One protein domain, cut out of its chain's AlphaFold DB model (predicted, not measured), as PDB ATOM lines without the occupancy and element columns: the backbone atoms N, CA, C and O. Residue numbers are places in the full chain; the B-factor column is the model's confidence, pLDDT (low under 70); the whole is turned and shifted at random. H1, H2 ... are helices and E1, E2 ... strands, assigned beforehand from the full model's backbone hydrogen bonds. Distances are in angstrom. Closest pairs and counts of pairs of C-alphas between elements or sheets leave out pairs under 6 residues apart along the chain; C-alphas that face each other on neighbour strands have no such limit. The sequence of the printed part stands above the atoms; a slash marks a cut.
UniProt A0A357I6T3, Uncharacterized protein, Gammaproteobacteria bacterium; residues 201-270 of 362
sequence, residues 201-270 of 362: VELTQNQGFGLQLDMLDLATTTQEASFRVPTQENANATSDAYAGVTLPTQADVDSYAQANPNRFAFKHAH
ATOM      1  N   VAL A 201     166.927 196.428 171.451       97.44
ATOM      2  CA  VAL A 201     167.101 195.483 170.346       97.44
ATOM      3  C   VAL A 201     165.758 194.850 170.018       97.44
ATOM      4  O   VAL A 201     165.162 194.222 170.893       97.44
ATOM      5  N   GLU A 202     165.282 195.001 168.782       96.88
ATOM      6  CA  GLU A 202     164.136 194.243 168.272       96.88
ATOM      7  C   GLU A 202     164.628 192.859 167.846       96.88
ATOM      8  O   GLU A 202     165.474 192.727 166.962       96.88
ATOM      9  N   LEU A 203     164.137 191.826 168.528       97.19
ATOM     10  CA  LEU A 203     164.691 190.478 168.450       97.19
ATOM     11  C   LEU A 203     164.361 189.769 167.133       97.19
ATOM     12  O   LEU A 203     165.121 188.906 166.709       97.19
ATOM     13  N   THR A 204     163.252 190.119 166.477       95.38
ATOM     14  CA  THR A 204     162.797 189.444 165.248       95.38
ATOM     15  C   THR A 204     163.663 189.811 164.049       95.38
ATOM     16  O   THR A 204     164.071 188.946 163.280       95.38
ATOM     17  N   GLN A 205     163.930 191.104 163.888       94.62
ATOM     18  CA  GLN A 205     164.746 191.673 162.820       94.62
ATOM     19  C   GLN A 205     166.213 191.814 163.232       94.62
ATOM     20  O   GLN A 205     167.037 192.206 162.413       94.62
ATOM     21  N   ASN A 206     166.533 191.509 164.493       95.50
ATOM     22  CA  ASN A 206     167.856 191.669 165.083       95.50
ATOM     23  C   ASN A 206     168.413 193.091 164.883       95.50
ATOM     24  O   ASN A 206     169.568 193.288 164.501       95.50
ATOM     25  N   GLN A 207     167.561 194.089 165.115       96.44
ATOM     26  CA  GLN A 207     167.887 195.499 164.918       96.44
ATOM     27  C   GLN A 207     168.197 196.173 166.247       96.44
ATOM     28  O   GLN A 207     167.440 196.031 167.204       96.44
ATOM     29  N   GLY A 208     169.282 196.938 166.295       96.31
ATOM     30  CA  GLY A 208     169.665 197.766 167.436       96.31
ATOM     31  C   GLY A 208     170.104 199.158 166.997       96.31
ATOM     32  O   GLY A 208     169.858 199.568 165.866       96.31
ATOM     33  N   PHE A 209     170.784 199.878 167.889       95.81
ATOM     34  CA  PHE A 209     171.253 201.240 167.623       95.81
ATOM     35  C   PHE A 209     172.741 201.400 167.917       95.81
ATOM     36  O   PHE A 209     173.234 200.844 168.907       95.81
ATOM     37  N   GLY A 210     173.436 202.176 167.090       96.06
ATOM     38  CA  GLY A 210     174.818 202.600 167.295       96.06
ATOM     39  C   GLY A 210     174.951 203.755 168.288       96.06
ATOM     40  O   GLY A 210     173.984 204.175 168.933       96.06
ATOM     41  N   LEU A 211     176.177 204.268 168.420       96.25
ATOM     42  CA  LEU A 211     176.514 205.365 169.335       96.25
ATOM     43  C   LEU A 211     175.734 206.651 169.024       96.25
ATOM     44  O   LEU A 211     175.352 207.369 169.943       96.25
ATOM     45  N   GLN A 212     175.480 206.923 167.743       94.75
ATOM     46  CA  GLN A 212     174.784 208.130 167.295       94.75
ATOM     47  C   GLN A 212     173.282 207.916 167.085       94.75
ATOM     48  O   GLN A 212     172.637 208.783 166.517       94.75
ATOM     49  N   LEU A 213     172.710 206.802 167.564       94.31
ATOM     50  CA  LEU A 213     171.316 206.393 167.321       94.31
ATOM     51  C   LEU A 213     171.017 205.971 165.872       94.31
ATOM     52  O   LEU A 213     169.855 205.867 165.486       94.31
ATOM     53  N   ASP A 214     172.044 205.689 165.070       93.31
ATOM     54  CA  ASP A 214     171.885 205.030 163.778       93.31
ATOM     55  C   ASP A 214     171.369 203.598 163.966       93.31
ATOM     56  O   ASP A 214     171.826 202.868 164.846       93.31
ATOM     57  N   MET A 215     170.386 203.200 163.157       94.12
ATOM     58  CA  MET A 215     169.841 201.844 163.201       94.12
ATOM     59  C   MET A 215     170.853 200.852 162.619       94.12
ATOM     60  O   MET A 215     171.383 201.051 161.527       94.12
ATOM     61  N   LEU A 216     171.086 199.759 163.338       96.19
ATOM     62  CA  LEU A 216     172.046 198.722 162.984       96.19
ATOM     63  C   LEU A 216     171.345 197.377 162.809       96.19
ATOM     64  O   LEU A 216     170.631 196.937 163.708       96.19
ATOM     65  N   ASP A 217     171.635 196.683 161.709       96.38
ATOM     66  CA  ASP A 217     171.443 195.232 161.626       96.38
ATOM     67  C   ASP A 217     172.565 194.554 162.424       96.38
ATOM     68  O   ASP A 217     173.743 194.597 162.049       96.38
ATOM     69  N   LEU A 218     172.214 193.953 163.560       96.06
ATOM     70  CA  LEU A 218     173.189 193.378 164.480       96.06
ATOM     71  C   LEU A 218     173.829 192.091 163.956       96.06
ATOM     72  O   LEU A 218     174.874 191.707 164.493       96.06
ATOM     73  N   ALA A 219     173.251 191.448 162.936       93.06
ATOM     74  CA  ALA A 219     173.825 190.262 162.309       93.06
ATOM     75  C   ALA A 219     175.010 190.616 161.398       93.06
ATOM     76  O   ALA A 219     175.948 189.828 161.282       93.06
ATOM     77  N   THR A 220     174.984 191.795 160.768       95.25
ATOM     78  CA  THR A 220     175.974 192.171 159.742       95.25
ATOM     79  C   THR A 220     176.835 193.374 160.105       95.25
ATOM     80  O   THR A 220     177.865 193.593 159.467       95.25
ATOM     81  N   THR A 221     176.428 194.189 161.080       95.81
ATOM     82  CA  THR A 221     177.160 195.411 161.432       95.81
ATOM     83  C   THR A 221     178.549 195.115 162.002       95.81
ATOM     84  O   THR A 221     178.727 194.234 162.844       95.81
ATOM     85  N   THR A 222     179.528 195.916 161.586       94.00
ATOM     86  CA  THR A 222     180.859 195.997 162.203       94.00
ATOM     87  C   THR A 222     180.959 197.127 163.227       94.00
ATOM     88  O   THR A 222     181.954 197.214 163.944       94.00
ATOM     89  N   GLN A 223     179.941 197.991 163.303       94.62
ATOM     90  CA  GLN A 223     179.876 199.057 164.292       94.62
ATOM     91  C   GLN A 223     179.549 198.480 165.670       94.62
ATOM     92  O   GLN A 223     178.781 197.520 165.807       94.62
ATOM     93  N   GLU A 224     180.109 199.095 166.707       94.75
ATOM     94  CA  GLU A 224     179.717 198.779 168.072       94.75
ATOM     95  C   GLU A 224     178.290 199.272 168.333       94.75
ATOM     96  O   GLU A 224     177.962 200.439 168.113       94.75
ATOM     97  N   ALA A 225     177.436 198.366 168.802       96.00
ATOM     98  CA  ALA A 225     176.061 198.679 169.157       96.00
ATOM     99  C   ALA A 225     175.961 199.116 170.621       96.00
ATOM    100  O   ALA A 225     176.639 198.575 171.498       96.00
ATOM    101  N   SER A 226     175.028 200.024 170.898       95.38
ATOM    102  CA  SER A 226     174.669 200.451 172.255       95.38
ATOM    103  C   SER A 226     174.215 199.287 173.145       95.38
ATOM    104  O   SER A 226     174.413 199.329 174.364       95.38
ATOM    105  N   PHE A 227     173.629 198.246 172.540       96.94
ATOM    106  CA  PHE A 227     173.253 197.007 173.202       96.94
ATOM    107  C   PHE A 227     173.281 195.802 172.255       96.94
ATOM    108  O   PHE A 227     172.843 195.880 171.108       96.94
ATOM    109  N   ARG A 228     173.746 194.669 172.781       95.56
ATOM    110  CA  ARG A 228     173.565 193.318 172.249       95.56
ATOM    111  C   ARG A 228     173.083 192.419 173.381       95.56
ATOM    112  O   ARG A 228     173.623 192.484 174.488       95.56
ATOM    113  N   VAL A 229     172.102 191.562 173.094       95.94
ATOM    114  CA  VAL A 229     171.704 190.507 174.035       95.94
ATOM    115  C   VAL A 229     172.931 189.625 174.287       95.94
ATOM    116  O   VAL A 229     173.480 189.087 173.323       95.94
ATOM    117  N   PRO A 230     173.410 189.517 175.538       94.88
ATOM    118  CA  PRO A 230     174.590 188.723 175.830       94.88
ATOM    119  C   PRO A 230     174.273 187.239 175.621       94.88
ATOM    120  O   PRO A 230     173.309 186.718 176.184       94.88
ATOM    121  N   THR A 231     175.098 186.566 174.824       94.38
ATOM    122  CA  THR A 231     175.036 185.119 174.595       94.38
ATOM    123  C   THR A 231     176.386 184.483 174.888       94.38
ATOM    124  O   THR A 231     177.400 185.179 174.955       94.38
ATOM    125  N   GLN A 232     176.424 183.160 175.032       91.94
ATOM    126  CA  GLN A 232     177.677 182.419 175.223       91.94
ATOM    127  C   GLN A 232     178.702 182.681 174.104       91.94
ATOM    128  O   GLN A 232     179.905 182.629 174.340       91.94
ATOM    129  N   GLU A 233     178.234 182.979 172.894       91.19
ATOM    130  CA  GLU A 233     179.054 183.202 171.703       91.19
ATOM    131  C   GLU A 233     179.593 184.634 171.596       91.19
ATOM    132  O   GLU A 233     180.679 184.831 171.051       91.19
ATOM    133  N   ASN A 234     178.853 185.641 172.079       90.25
ATOM    134  CA  ASN A 234     179.221 187.055 171.902       90.25
ATOM    135  C   ASN A 234     179.772 187.719 173.173       90.25
ATOM    136  O   ASN A 234     180.552 188.673 173.094       90.25
ATOM    137  N   ALA A 235     179.417 187.201 174.345       86.38
ATOM    138  CA  ALA A 235     179.942 187.643 175.621       86.38
ATOM    139  C   ALA A 235     181.227 186.859 175.900       86.38
ATOM    140  O   ALA A 235     181.248 185.924 176.694       86.38
ATOM    141  N   ASN A 236     182.300 187.190 175.179       67.06
ATOM    142  CA  ASN A 236     183.572 186.483 175.315       67.06
ATOM    143  C   ASN A 236     184.044 186.428 176.783       67.06
ATOM    144  O   ASN A 236     184.010 187.423 177.510       67.06
ATOM    145  N   ALA A 237     184.530 185.249 177.180       53.50
ATOM    146  CA  ALA A 237     184.850 184.831 178.549       53.50
ATOM    147  C   ALA A 237     186.037 185.554 179.224       53.50
ATOM    148  O   ALA A 237     186.422 185.191 180.331       53.50
ATOM    149  N   THR A 238     186.649 186.545 178.573       51.06
ATOM    150  CA  THR A 238     187.831 187.266 179.081       51.06
ATOM    151  C   THR A 238     187.496 188.490 179.929       51.06
ATOM    152  O   THR A 238     188.415 189.156 180.390       51.06
ATOM    153  N   SER A 239     186.214 188.808 180.135       61.06
ATOM    154  CA  SER A 239     185.810 189.821 181.114       61.06
ATOM    155  C   SER A 239     185.066 189.164 182.270       61.06
ATOM    156  O   SER A 239     184.075 188.464 182.042       61.06
ATOM    157  N   ASP A 240     185.456 189.488 183.500       70.81
ATOM    158  CA  ASP A 240     184.737 189.095 184.719       70.81
ATOM    159  C   ASP A 240     183.303 189.671 184.781       70.81
ATOM    160  O   ASP A 240     182.535 189.346 185.684       70.81
ATOM    161  N   ALA A 241     182.901 190.502 183.807       79.31
ATOM    162  CA  ALA A 241     181.597 191.162 183.752       79.31
ATOM    163  C   ALA A 241     180.397 190.198 183.766       79.31
ATOM    164  O   ALA A 241     179.315 190.601 184.190       79.31
ATOM    165  N   TYR A 242     180.588 188.951 183.319       86.81
ATOM    166  CA  TYR A 242     179.566 187.896 183.319       86.81
ATOM    167  C   TYR A 242     179.945 186.697 184.198       86.81
ATOM    168  O   TYR A 242     179.352 185.622 184.078       86.81
ATOM    169  N   ALA A 243     180.933 186.850 185.085       83.38
ATOM    170  CA  ALA A 243     181.349 185.780 185.982       83.38
ATOM    171  C   ALA A 243     180.170 185.315 186.856       83.38
ATOM    172  O   ALA A 243     179.511 186.111 187.523       83.38
ATOM    173  N   GLY A 244     179.890 184.010 186.837       85.94
ATOM    174  CA  GLY A 244     178.768 183.420 187.575       85.94
ATOM    175  C   GLY A 244     177.388 183.605 186.929       85.94
ATOM    176  O   GLY A 244     176.399 183.157 187.506       85.94
ATOM    177  N   VAL A 245     177.299 184.205 185.737       88.50
ATOM    178  CA  VAL A 245     176.053 184.324 184.965       88.50
ATOM    179  C   VAL A 245     175.965 183.189 183.944       88.50
ATOM    180  O   VAL A 245     176.876 182.981 183.147       88.50
ATOM    181  N   THR A 246     174.850 182.456 183.924       91.25
ATOM    182  CA  THR A 246     174.546 181.514 182.833       91.25
ATOM    183  C   THR A 246     173.861 182.260 181.694       91.25
ATOM    184  O   THR A 246     172.684 182.602 181.795       91.25
ATOM    185  N   LEU A 247     174.604 182.528 180.621       93.12
ATOM    186  CA  LEU A 247     174.079 183.194 179.429       93.12
ATOM    187  C   LEU A 247     173.365 182.200 178.495       93.12
ATOM    188  O   LEU A 247     173.777 181.036 178.420       93.12
ATOM    189  N   PRO A 248     172.321 182.632 177.763       95.12
ATOM    190  CA  PRO A 248     171.710 181.817 176.714       95.12
ATOM    191  C   PRO A 248     172.688 181.597 175.552       95.12
ATOM    192  O   PRO A 248     173.623 182.379 175.357       95.12
ATOM    193  N   THR A 249     172.472 180.552 174.759       95.81
ATOM    194  CA  THR A 249     173.125 180.443 173.444       95.81
ATOM    195  C   THR A 249     172.444 181.377 172.446       95.81
ATOM    196  O   THR A 249     171.292 181.779 172.636       95.81
ATOM    197  N   GLN A 250     173.115 181.698 171.342       95.00
ATOM    198  CA  GLN A 250     172.492 182.443 170.247       95.00
ATOM    199  C   GLN A 250     171.274 181.688 169.696       95.00
ATOM    200  O   GLN A 250     170.240 182.296 169.437       95.00
ATOM    201  N   ALA A 251     171.347 180.356 169.622       97.00
ATOM    202  CA  ALA A 251     170.230 179.521 169.189       97.00
ATOM    203  C   ALA A 251     169.005 179.628 170.119       97.00
ATOM    204  O   ALA A 251     167.869 179.591 169.640       97.00
ATOM    205  N   ASP A 252     169.214 179.786 171.432       97.25
ATOM    206  CA  ASP A 252     168.121 180.010 172.387       97.25
ATOM    207  C   ASP A 252     167.451 181.370 172.151       97.25
ATOM    208  O   ASP A 252     166.221 181.464 172.151       97.25
ATOM    209  N   VAL A 253     168.252 182.419 171.917       96.56
ATOM    210  CA  VAL A 253     167.747 183.767 171.611       96.56
ATOM    211  C   VAL A 253     166.959 183.764 170.298       96.56
ATOM    212  O   VAL A 253     165.836 184.269 170.267       96.56
ATOM    213  N   ASP A 254     167.491 183.132 169.251       96.25
ATOM    214  CA  ASP A 254     166.836 183.022 167.942       96.25
ATOM    215  C   ASP A 254     165.517 182.240 168.044       96.25
ATOM    216  O   ASP A 254     164.485 182.662 167.517       96.25
ATOM    217  N   SER A 255     165.515 181.128 168.790       97.94
ATOM    218  CA  SER A 255     164.309 180.325 169.036       97.94
ATOM    219  C   SER A 255     163.248 181.119 169.802       97.94
ATOM    220  O   SER A 255     162.057 181.047 169.480       97.94
ATOM    221  N   TYR A 256     163.662 181.910 170.799       97.75
ATOM    222  CA  TYR A 256     162.759 182.789 171.537       97.75
ATOM    223  C   TYR A 256     162.146 183.857 170.626       97.75
ATOM    224  O   TYR A 256     160.928 184.056 170.675       97.75
ATOM    225  N   ALA A 257     162.961 184.511 169.794       97.12
ATOM    226  CA  ALA A 257     162.518 185.538 168.854       97.12
ATOM    227  C   ALA A 257     161.528 184.976 167.822       97.12
ATOM    228  O   ALA A 257     160.479 185.574 167.578       97.12
ATOM    229  N   GLN A 258     161.804 183.783 167.286       97.31
ATOM    230  CA  GLN A 258     160.911 183.098 166.349       97.31
ATOM    231  C   GLN A 258     159.561 182.742 166.990       97.31
ATOM    232  O   GLN A 258     158.513 182.896 166.362       97.31
ATOM    233  N   ALA A 259     159.570 182.275 168.242       98.25
ATOM    234  CA  ALA A 259     158.350 181.933 168.973       98.25
ATOM    235  C   ALA A 259     157.571 183.171 169.461       98.25
ATOM    236  O   ALA A 259     156.364 183.085 169.691       98.25
ATOM    237  N   ASN A 260     158.245 184.315 169.624       97.69
ATOM    238  CA  ASN A 260     157.684 185.545 170.179       97.69
ATOM    239  C   ASN A 260     158.032 186.752 169.291       97.69
ATOM    240  O   ASN A 260     158.860 187.578 169.684       97.69
ATOM    241  N   PRO A 261     157.385 186.899 168.123       96.19
ATOM    242  CA  PRO A 261     157.680 187.999 167.216       96.19
ATOM    243  C   PRO A 261     157.360 189.367 167.839       96.19
ATOM    244  O   PRO A 261     156.451 189.508 168.670       96.19
ATOM    245  N   ASN A 262     158.076 190.390 167.373       94.56
ATOM    246  CA  ASN A 262     157.972 191.792 167.787       94.56
ATOM    247  C   ASN A 262     158.263 191.985 169.285       94.56
ATOM    248  O   ASN A 262     157.459 192.555 170.031       94.56
ATOM    249  N   ARG A 263     159.382 191.435 169.764       97.06
ATOM    250  CA  ARG A 263     159.834 191.590 171.153       97.06
ATOM    251  C   ARG A 263     161.102 192.414 171.203       97.06
ATOM    252  O   ARG A 263     161.981 192.270 170.365       97.06
ATOM    253  N   PHE A 264     161.185 193.242 172.236       96.69
ATOM    254  CA  PHE A 264     162.340 194.082 172.493       96.69
ATOM    255  C   PHE A 264     163.102 193.579 173.710       96.69
ATOM    256  O   PHE A 264     162.508 193.339 174.764       96.69
ATOM    257  N   ALA A 265     164.419 193.489 173.577       96.69
ATOM    258  CA  ALA A 265     165.324 193.422 174.708       96.69
ATOM    259  C   ALA A 265     165.890 194.820 174.978       96.69
ATOM    260  O   ALA A 265     166.335 195.516 174.071       96.69
ATOM    261  N   PHE A 266     165.875 195.222 176.242       95.62
ATOM    262  CA  PHE A 266     166.424 196.497 176.706       95.62
ATOM    263  C   PHE A 266     167.677 196.271 177.536       95.62
ATOM    264  O   PHE A 266     167.645 195.465 178.471       95.62
ATOM    265  N   LYS A 267     168.736 197.030 177.249       95.25
ATOM    266  CA  LYS A 267     170.050 196.927 177.896       95.25
ATOM    267  C   LYS A 267     169.987 196.880 179.414       95.25
ATOM    268  O   LYS A 267     170.510 195.947 180.016       95.25
ATOM    269  N   HIS A 268     169.321 197.841 180.049       91.50
ATOM    270  CA  HIS A 268     169.286 197.894 181.511       91.50
ATOM    271  C   HIS A 268     168.677 196.622 182.136       91.50
ATOM    272  O   HIS A 268     169.163 196.156 183.159       91.50
ATOM    273  N   ALA A 269     167.671 196.019 181.494       92.38
ATOM    274  CA  ALA A 269     166.999 194.821 182.000       92.38
ATOM    275  C   ALA A 269     167.663 193.500 181.566       92.38
ATOM    276  O   ALA A 269     167.582 192.511 182.288       92.38
ATOM    277  N   HIS A 270     168.308 193.466 180.397       94.81
ATOM    278  CA  HIS A 270     168.758 192.220 179.760       94.81
ATOM    279  C   HIS A 270     170.274 192.131 179.579       94.81
ATOM    280  O   HIS A 270     170.763 191.118 179.090       94.81
TER     281      HIS A 270
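AT A GLANCE: This is residues 201 to 270 of the 362 residues of an uncharacterized protein of Gammaproteobacteria bacterium (UniProt A0A357I6T3). Little regular structure: a small strand hairpin, E1 and E2, and a separate helix, H1, are joined by a long looping stretch, residues 218 to 249, of which 236 to 241 stick out. The chain then folds back through E3 into the short helix H2. The 70 printed residues run E1, E2, H1, E3, H2, with an antiparallel sheet E1 - E2; the class is mixed, with 23 residues in named elements. The whole is compact, radius of gyration of the C-alphas 12.2 A, spanning 31 by 30 by 22 A.

IN THESE COORDINATES: E1 is residues 207 to 209, from C-alpha 207 at (167.887, 195.499, 164.918); E2 is 215 to 217. H1, 250 to 259, is 14.2 A long. E3 is 264 to 266; H2, 267 to 270, ends at (168.758, 192.220, 179.760).

HOW THE PARTS SIT: In the hairpin E1 and E2, N 208 and O 216 are 2.9 A apart, within hydrogen-bond range. H1 is apart from E1, E3 and H2. E3 pairs with no named strand and meets H2 only through their link. In H1 every O i to N i+4 pair is within hydrogen-bond range; H2 is too short for one.

THE WHOLE: The C-alphas of Asp 214 and Gly 244, the two farthest apart, are 32.9 A apart. The printed part has no cut. The link E2 to H1 is long. Residues 236 to 239 have pLDDT under 70.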